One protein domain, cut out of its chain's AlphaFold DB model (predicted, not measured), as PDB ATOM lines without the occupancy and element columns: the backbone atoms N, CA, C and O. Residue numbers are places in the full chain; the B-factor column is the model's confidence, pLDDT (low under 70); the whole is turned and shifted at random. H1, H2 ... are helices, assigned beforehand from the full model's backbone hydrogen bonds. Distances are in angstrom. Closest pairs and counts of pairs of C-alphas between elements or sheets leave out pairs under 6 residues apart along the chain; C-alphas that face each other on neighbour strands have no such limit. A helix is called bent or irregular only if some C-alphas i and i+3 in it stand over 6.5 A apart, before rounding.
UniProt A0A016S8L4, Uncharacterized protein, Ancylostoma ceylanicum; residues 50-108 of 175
ATOM      1  N   THR A  50      17.225  -1.401 -19.246       84.88
ATOM      2  CA  THR A  50      17.955  -0.125 -19.360       84.88
ATOM      3  C   THR A  50      17.983   0.659 -18.048       84.88
ATOM      4  O   THR A  50      18.657   1.677 -17.953       84.88
ATOM      5  N   ASP A  51      17.235   0.202 -17.049       86.19
ATOM      6  CA  ASP A  51      17.136   0.771 -15.706       86.19
ATOM      7  C   ASP A  51      17.863  -0.107 -14.664       86.19
ATOM      8  O   ASP A  51      18.322  -1.204 -14.975       86.19
ATOM      9  N   THR A  52      17.976   0.363 -13.418       86.88
ATOM     10  CA  THR A  52      18.724  -0.317 -12.339       86.88
ATOM     11  C   THR A  52      17.846  -0.967 -11.267       86.88
ATOM     12  O   THR A  52      18.381  -1.536 -10.320       86.88
ATOM     13  N   TRP A  53      16.516  -0.896 -11.382       87.25
ATOM     14  CA  TRP A  53      15.601  -1.257 -10.288       87.25
ATOM     15  C   TRP A  53      14.489  -2.237 -10.686       87.25
ATOM     16  O   TRP A  53      13.914  -2.884  -9.814       87.25
ATOM     17  N   SER A  54      14.177  -2.389 -11.977       88.12
ATOM     18  CA  SER A  54      13.056  -3.229 -12.425       88.12
ATOM     19  C   SER A  54      13.381  -4.718 -12.557       88.12
ATOM     20  O   SER A  54      12.470  -5.504 -12.798       88.12
ATOM     21  N   CYS A  55      14.636  -5.140 -12.374       86.62
ATOM     22  CA  CYS A  55      15.065  -6.531 -12.577       86.62
ATOM     23  C   CYS A  55      14.201  -7.531 -11.796       86.62
ATOM     24  O   CYS A  55      13.727  -8.503 -12.376       86.62
ATOM     25  N   GLY A  56      13.935  -7.262 -10.513       89.25
ATOM     26  CA  GLY A  56      13.091  -8.118  -9.678       89.25
ATOM     27  C   GLY A  56      11.648  -8.194 -10.182       89.25
ATOM     28  O   GLY A  56      11.095  -9.283 -10.308       89.25
ATOM     29  N   TYR A  57      11.067  -7.051 -10.549       90.38
ATOM     30  CA  TYR A  57       9.718  -6.974 -11.115       90.38
ATOM     31  C   TYR A  57       9.600  -7.761 -12.425       90.38
ATOM     32  O   TYR A  57       8.663  -8.536 -12.592       90.38
ATOM     33  N   ARG A  58      10.581  -7.623 -13.321       89.81
ATOM     34  CA  ARG A  58      10.652  -8.368 -14.586       89.81
ATOM     35  C   ARG A  58      10.741  -9.875 -14.356       89.81
ATOM     36  O   ARG A  58      10.012 -10.627 -14.993       89.81
ATOM     37  N   SER A  59      11.593 -10.309 -13.424       88.25
ATOM     38  CA  SER A  59      11.720 -11.725 -13.064       88.25
ATOM     39  C   SER A  59      10.406 -12.292 -12.531       88.25
ATOM     40  O   SER A  59       9.988 -13.362 -12.964       88.25
ATOM     41  N   ILE A  60       9.724 -11.572 -11.634       90.19
ATOM     42  CA  ILE A  60       8.428 -12.001 -11.090       90.19
ATOM     43  C   ILE A  60       7.372 -12.077 -12.194       90.19
ATOM     44  O   ILE A  60       6.665 -13.074 -12.275       90.19
ATOM     45  N   ALA A  61       7.281 -11.072 -13.067       89.81
ATOM     46  CA  ALA A  61       6.306 -11.073 -14.155       89.81
ATOM     47  C   ALA A  61       6.513 -12.245 -15.128       89.81
ATOM     48  O   ALA A  61       5.555 -12.934 -15.472       89.81
ATOM     49  N   CYS A  62       7.768 -12.536 -15.477       86.81
ATOM     50  CA  CYS A  62       8.129 -13.713 -16.261       86.81
ATOM     51  C   CYS A  62       7.699 -15.018 -15.569       86.81
ATOM     52  O   CYS A  62       7.061 -15.864 -16.191       86.81
ATOM     53  N   MET A  63       7.977 -15.166 -14.267       86.69
ATOM     54  CA  MET A  63       7.543 -16.343 -13.498       86.69
ATOM     55  C   MET A  63       6.017 -16.481 -13.445       86.69
ATOM     56  O   MET A  63       5.513 -17.596 -13.527       86.69
ATOM     57  N   VAL A  64       5.278 -15.372 -13.347       87.44
ATOM     58  CA  VAL A  64       3.807 -15.377 -13.371       87.44
ATOM     59  C   VAL A  64       3.278 -15.861 -14.720       87.44
ATOM     60  O   VAL A  64       2.388 -16.708 -14.746       87.44
ATOM     61  N   ASP A  65       3.821 -15.369 -15.837       85.81
ATOM     62  CA  ASP A  65       3.408 -15.844 -17.162       85.81
ATOM     63  C   ASP A  65       3.756 -17.321 -17.367       85.81
ATOM     64  O   ASP A  65       2.909 -18.078 -17.836       85.81
ATOM     65  N   LEU A  66       4.948 -17.758 -16.942       79.94
ATOM     66  CA  LEU A  66       5.334 -19.170 -16.978       79.94
ATOM     67  C   LEU A  66       4.381 -20.045 -16.157       79.94
ATOM     68  O   LEU A  66       3.915 -21.066 -16.654       79.94
ATOM     69  N   ALA A  67       4.050 -19.628 -14.932       81.75
ATOM     70  CA  ALA A  67       3.137 -20.368 -14.067       81.75
ATOM     71  C   ALA A  67       1.729 -20.483 -14.668       81.75
ATOM     72  O   ALA A  67       1.062 -21.498 -14.530       81.75
ATOM     73  N   ARG A  68       1.294 -19.461 -15.406       79.00
ATOM     74  CA  ARG A  68       0.011 -19.446 -16.122       79.00
ATOM     75  C   ARG A  68       0.063 -20.133 -17.485       79.00
ATOM     76  O   ARG A  68      -0.884 -19.994 -18.258       79.00
ATOM     77  N   GLN A  69       1.167 -20.808 -17.810       76.38
ATOM     78  CA  GLN A  69       1.411 -21.432 -19.112       76.38
ATOM     79  C   GLN A  69       1.295 -20.451 -20.297       76.38
ATOM     80  O   GLN A  69       0.995 -20.840 -21.426       76.38
ATOM     81  N   ARG A  70       1.547 -19.159 -20.059       78.94
ATOM     82  CA  ARG A  70       1.607 -18.124 -21.097       78.94
ATOM     83  C   ARG A  70       3.011 -18.041 -21.681       78.94
ATOM     84  O   ARG A  70       3.994 -18.487 -21.088       78.94
ATOM     85  N   ASN A  71       3.119 -17.471 -22.876       75.38
ATOM     86  CA  ASN A  71       4.407 -17.226 -23.495       75.38
ATOM     87  C   ASN A  71       5.046 -15.949 -22.923       75.38
ATOM     88  O   ASN A  71       4.621 -14.864 -23.306       75.38
ATOM     89  N   PRO A  72       6.104 -16.031 -22.091       77.12
ATOM     90  CA  PRO A  72       6.727 -14.824 -21.555       77.12
ATOM     91  C   PRO A  72       7.436 -13.989 -22.637       77.12
ATOM     92  O   PRO A  72       7.760 -12.834 -22.410       77.12
ATOM     93  N   CYS A  73       7.676 -14.546 -23.831       74.94
ATOM     94  CA  CYS A  73       8.255 -13.813 -24.963       74.94
ATOM     95  C   CYS A  73       7.233 -12.923 -25.688       74.94
ATOM     96  O   CYS A  73       7.636 -12.118 -26.517       74.94
ATOM     97  N   GLU A  74       5.935 -13.103 -25.429       75.62
ATOM     98  CA  GLU A  74       4.860 -12.265 -25.983       75.62
ATOM     99  C   GLU A  74       4.520 -11.082 -25.066       75.62
ATOM    100  O   GLU A  74       3.723 -10.220 -25.435       75.62
ATOM    101  N   THR A  75       5.120 -11.033 -23.874       78.94
ATOM    102  CA  THR A  75       4.894  -9.974 -22.896       78.94
ATOM    103  C   THR A  75       6.088  -9.024 -22.864       78.94
ATOM    104  O   THR A  75       7.208  -9.409 -22.525       78.94
ATOM    105  N   ASP A  76       5.835  -7.742 -23.116       82.38
ATOM    106  CA  ASP A  76       6.831  -6.697 -22.897       82.38
ATOM    107  C   ASP A  76       6.974  -6.428 -21.395       82.38
ATOM    108  O   ASP A  76       6.114  -5.804 -20.772       82.38
ATOM    109  N   TYR A  77       8.092  -6.834 -20.795       84.56
ATOM    110  CA  TYR A  77       8.407  -6.543 -19.388       84.56
ATOM    111  C   TYR A  77       9.161  -5.215 -19.204       84.56
ATOM    112  O   TYR A  77       9.931  -5.043 -18.257       84.56
ATOM    113  N   CYS A  78       9.023  -4.268 -20.130       83.44
ATOM    114  CA  CYS A  78       9.707  -2.985 -20.028       83.44
ATOM    115  C   CYS A  78       9.136  -2.117 -18.887       83.44
ATOM    116  O   CYS A  78       8.050  -2.359 -18.367       83.44
ATOM    117  N   MET A  79       9.860  -1.057 -18.506       80.38
ATOM    118  CA  MET A  79       9.463  -0.161 -17.407       80.38
ATOM    119  C   MET A  79       8.028   0.380 -17.551       80.38
ATOM    120  O   MET A  79       7.339   0.554 -16.551       80.38
ATOM    121  N   LYS A  80       7.584   0.661 -18.781       81.56
ATOM    122  CA  LYS A  80       6.262   1.251 -19.028       81.56
ATOM    123  C   LYS A  80       5.131   0.252 -18.803       81.56
ATOM    124  O   LYS A  80       4.094   0.639 -18.293       81.56
ATOM    125  N   SER A  81       5.346  -1.008 -19.166       86.62
ATOM    126  CA  SER A  81       4.320  -2.052 -19.190       86.62
ATOM    127  C   SER A  81       4.338  -2.954 -17.957       86.62
ATOM    128  O   SER A  81       3.348  -3.622 -17.676       86.62
ATOM    129  N   ILE A  82       5.435  -2.976 -17.190       88.88
ATOM    130  CA  ILE A  82       5.568  -3.880 -16.040       88.88
ATOM    131  C   ILE A  82       4.558  -3.573 -14.925       88.88
ATOM    132  O   ILE A  82       4.046  -4.490 -14.288       88.88
ATOM    133  N   PHE A  83       4.223  -2.300 -14.700       89.00
ATOM    134  CA  PHE A  83       3.199  -1.930 -13.720       89.00
ATOM    135  C   PHE A  83       1.797  -2.301 -14.197       89.00
ATOM    136  O   PHE A  83       1.038  -2.878 -13.422       89.00
ATOM    137  N   ASP A  84       1.486  -2.049 -15.469       90.38
ATOM    138  CA  ASP A  84       0.210  -2.433 -16.078       90.38
ATOM    139  C   ASP A  84       0.018  -3.955 -16.035       90.38
ATOM    140  O   ASP A  84      -1.073  -4.445 -15.740       90.38
ATOM    141  N   PHE A  85       1.100  -4.714 -16.245       91.12
ATOM    142  CA  PHE A  85       1.111  -6.163 -16.070       91.12
ATOM    143  C   PHE A  85       0.677  -6.556 -14.654       91.12
ATOM    144  O   PHE A  85      -0.250  -7.350 -14.494       91.12
ATOM    145  N   PHE A  86       1.296  -5.983 -13.616       90.38
ATOM    146  CA  PHE A  86       0.931  -6.300 -12.234       90.38
ATOM    147  C   PHE A  86      -0.478  -5.835 -11.871       90.38
ATOM    148  O   PHE A  86      -1.196  -6.560 -11.189       90.38
ATOM    149  N   GLN A  87      -0.912  -4.671 -12.353       90.62
ATOM    150  CA  GLN A  87      -2.284  -4.211 -12.158       90.62
ATOM    151  C   GLN A  87      -3.290  -5.175 -12.784       90.62
ATOM    152  O   GLN A  87      -4.284  -5.510 -12.141       90.62
ATOM    153  N   LYS A  88      -3.013  -5.678 -13.992       88.69
ATOM    154  CA  LYS A  88      -3.829  -6.711 -14.634       88.69
ATOM    155  C   LYS A  88      -3.859  -7.986 -13.795       88.69
ATOM    156  O   LYS A  88      -4.939  -8.483 -13.518       88.69
ATOM    157  N   VAL A  89      -2.701  -8.470 -13.340       87.75
ATOM    158  CA  VAL A  89      -2.593  -9.651 -12.463       87.75
ATOM    159  C   VAL A  89      -3.436  -9.500 -11.195       87.75
ATOM    160  O   VAL A  89      -4.136 -10.435 -10.832       87.75
ATOM    161  N   ILE A  90      -3.390  -8.338 -10.536       87.94
ATOM    162  CA  ILE A  90      -4.128  -8.062  -9.290       87.94
ATOM    163  C   ILE A  90      -5.632  -7.891  -9.541       87.94
ATOM    164  O   ILE A  90      -6.442  -8.212  -8.676       87.94
ATOM    165  N   SER A  91      -6.009  -7.371 -10.709       87.81
ATOM    166  CA  SER A  91      -7.411  -7.113 -11.069       87.81
ATOM    167  C   SER A  91      -8.124  -8.345 -11.633       87.81
ATOM    168  O   SER A  91      -9.332  -8.298 -11.866       87.81
ATOM    169  N   GLU A  92      -7.397  -9.432 -11.898       83.50
ATOM    170  CA  GLU A  92      -7.980 -10.685 -12.365       83.50
ATOM    171  C   GLU A  92      -8.782 -11.353 -11.227       83.50
ATOM    172  O   GLU A  92      -8.279 -11.495 -10.111       83.50
ATOM    173  N   PRO A  93     -10.036 -11.769 -11.478       74.81
ATOM    174  CA  PRO A  93     -10.845 -12.440 -10.467       74.81
ATOM    175  C   PRO A  93     -10.301 -13.847 -10.174       74.81
ATOM    176  O   PRO A  93      -9.978 -14.569 -11.115       74.81
ATOM    177  N   ASN A  94     -10.225 -14.205  -8.882       63.62
ATOM    178  CA  ASN A  94      -9.875 -15.519  -8.310       63.62
ATOM    179  C   ASN A  94      -9.026 -16.424  -9.213       63.62
ATOM    180  O   ASN A  94      -9.534 -17.283  -9.933       63.62
ATOM    181  N   ILE A  95      -7.708 -16.264  -9.126       70.25
ATOM    182  CA  ILE A  95      -6.790 -17.256  -9.675       70.25
ATOM    183  C   ILE A  95      -6.743 -18.412  -8.688       70.25
ATOM    184  O   ILE A  95      -6.168 -18.282  -7.607       70.25
ATOM    185  N   GLU A  96      -7.376 -19.518  -9.057       73.12
ATOM    186  CA  GLU A  96      -7.351 -20.742  -8.264       73.12
ATOM    187  C   GLU A  96      -5.914 -21.265  -8.144       73.12
ATOM    188  O   GLU A  96      -5.132 -21.230  -9.103       73.12
ATOM    189  N   TRP A  97      -5.564 -21.746  -6.949       72.06
ATOM    190  CA  TRP A  97      -4.231 -22.267  -6.630       72.06
ATOM    191  C   TRP A  97      -3.783 -23.370  -7.602       72.06
ATOM    192  O   TRP A  97      -2.618 -23.419  -7.996       72.06
ATOM    193  N   ASP A  98      -4.737 -24.168  -8.074       75.94
ATOM    194  CA  ASP A  98      -4.557 -25.263  -9.027       75.94
ATOM    195  C   ASP A  98      -3.850 -24.830 -10.322       75.94
ATOM    196  O   ASP A  98      -3.138 -25.622 -10.940       75.94
ATOM    197  N   VAL A  99      -3.986 -23.563 -10.739       70.94
ATOM    198  CA  VAL A  99      -3.284 -23.025 -11.921       70.94
ATOM    199  C   VAL A  99      -1.771 -23.010 -11.703       70.94
ATOM    200  O   VAL A  99      -1.013 -23.290 -12.625       70.94
ATOM    201  N   PHE A 100      -1.323 -22.707 -10.484       71.56
ATOM    202  CA  PHE A 100       0.098 -22.703 -10.141       71.56
ATOM    203  C   PHE A 100       0.621 -24.112  -9.862       71.56
ATOM    204  O   PHE A 100       1.760 -24.411 -10.205       71.56
ATOM    205  N   GLU A 101      -0.196 -24.985  -9.272       74.25
ATOM    206  CA  GLU A 101       0.184 -26.378  -9.005       74.25
ATOM    207  C   GLU A 101       0.308 -27.200 -10.298       74.25
ATOM    208  O   GLU A 101       1.210 -28.023 -10.434       74.25
ATOM    209  N   SER A 102      -0.544 -26.920 -11.288       71.56
ATOM    210  CA  SER A 102      -0.495 -27.534 -12.621       71.56
ATOM    211  C   SER A 102       0.478 -26.847 -13.589       71.56
ATOM    212  O   SER A 102       0.549 -27.209 -14.771       71.56
ATOM    213  N   ALA A 103       1.241 -25.852 -13.124       67.19
ATOM    214  CA  ALA A 103       2.242 -25.180 -13.934       67.19
ATOM    215  C   ALA A 103       3.363 -26.159 -14.309       67.19
ATOM    216  O   ALA A 103       4.195 -26.547 -13.488       67.19
ATOM    217  N   ASN A 104       3.394 -26.563 -15.578       64.44
ATOM    218  CA  ASN A 104       4.386 -27.508 -16.067       64.44
ATOM    219  C   ASN A 104       5.653 -26.766 -16.512       64.44
ATOM    220  O   ASN A 104       5.785 -26.328 -17.658       64.44
ATOM    221  N   PHE A 105       6.580 -26.588 -15.576       64.06
ATOM    222  CA  PHE A 105       7.881 -25.993 -15.854       64.06
ATOM    223  C   PHE A 105       8.815 -27.048 -16.463       64.06
ATOM    224  O   PHE A 105       9.107 -28.060 -15.836       64.06
ATOM    225  N   GLY A 106       9.319 -26.802 -17.677       52.44
ATOM    226  CA  GLY A 106      10.367 -27.633 -18.287       52.44
ATOM    227  C   GLY A 106       9.961 -28.461 -19.509       52.44
ATOM    228  O   GLY A 106      10.828 -29.115 -20.086       52.44
ATOM    229  N   GLN A 107       8.705 -28.413 -19.974       53.41
ATOM    230  CA  GLN A 107       8.376 -28.994 -21.281       53.41
ATOM    231  C   GLN A 107       8.896 -28.124 -22.431       53.41
ATOM    232  O   GLN A 107       8.713 -26.903 -22.459       53.41
ATOM    233  N   HIS A 108       9.549 -28.774 -23.400       50.00
ATOM    234  CA  HIS A 108      10.047 -28.134 -24.610       50.00
ATOM    235  C   HIS A 108       8.862 -27.595 -25.416       50.00
ATOM    236  O   HIS A 108       7.993 -28.350 -25.852       50.00
TER     237      HIS A 108
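This is residues 50 to 108 of the 175 residues of an uncharacterized protein of Ancylostoma ceylanicum (UniProt A0A016S8L4). Two helices of 13 residues each, H1 and H2, make an open V: they run the same way, meet in their earlier parts and spread toward their last residues. The link of residues 68 to 78 folds back from the end of H1 to the start of H2, and residues 92 to 97 then cross the mouth of the V to the very short H3, near the end of H1, from which residues 102 to 108 run on as a tail. The printed part has 59 residues, with three named helices in the order H1, H2, H3, no named strand, and the class all helix. It is only just compact, close to loose, with a radius of gyration of the C-alphas of 12.2 A and spans of 34 by 30 by 18 A.

After residues 50 to 54, H1 takes residues 55 to 67; it begins at C-alpha 55, (15.065, -6.531, -12.577), and measures 18.3 A from first to last C-alpha. In the link that follows, residues 72 to 74 are a helical run too short to bear a name. H2 takes residues 79 to 91, beginning at C-alpha 79, (9.463, -0.161, -17.407), and measures 19.3 A. H2 is irregular, but only just: C-alphas 80 and 83 are 6.9 A apart, and its line is a rough one. H3 takes residues 98 to 101, measures 4.9 A and ends at C-alpha 101, (0.184, -26.378, -9.005).

H1 and H2 touch, with 5 pairs of C-alphas within 8 A. H1 does so with residues 57 to 61 alone, H2 with residues 82 to 86 alone. Their closest C-alphas are those of Arg 58 and Ile 82, 6.9 A apart. The two run the same way at a steep tilt of 45 degrees, with their centres 11.1 A apart. H3 and H1 are close but not clearly touching; their closest C-alphas, those of Ala 67 and Phe 100, are 5.5 A apart. H2 and H3 are apart. Every O i to N i+4 pair of H1 is within hydrogen-bond range; in H2 7 of 9 are, and H3, with 4 residues, is too short for such a pair.

The two C-alphas farthest apart are those of Thr 50 and Asp 98, at 35.3 A; the first and last printed C-alphas, those of Thr 50 and His 108, are 29.6 A apart. The printed part has no cut. The link from H1 to H2, 11 residues, is long, and the link from H2 to H3, 6 residues, is short. The mean pLDDT of the printed part is 80.1; residue 94 and residues 103 to 108 are under 70.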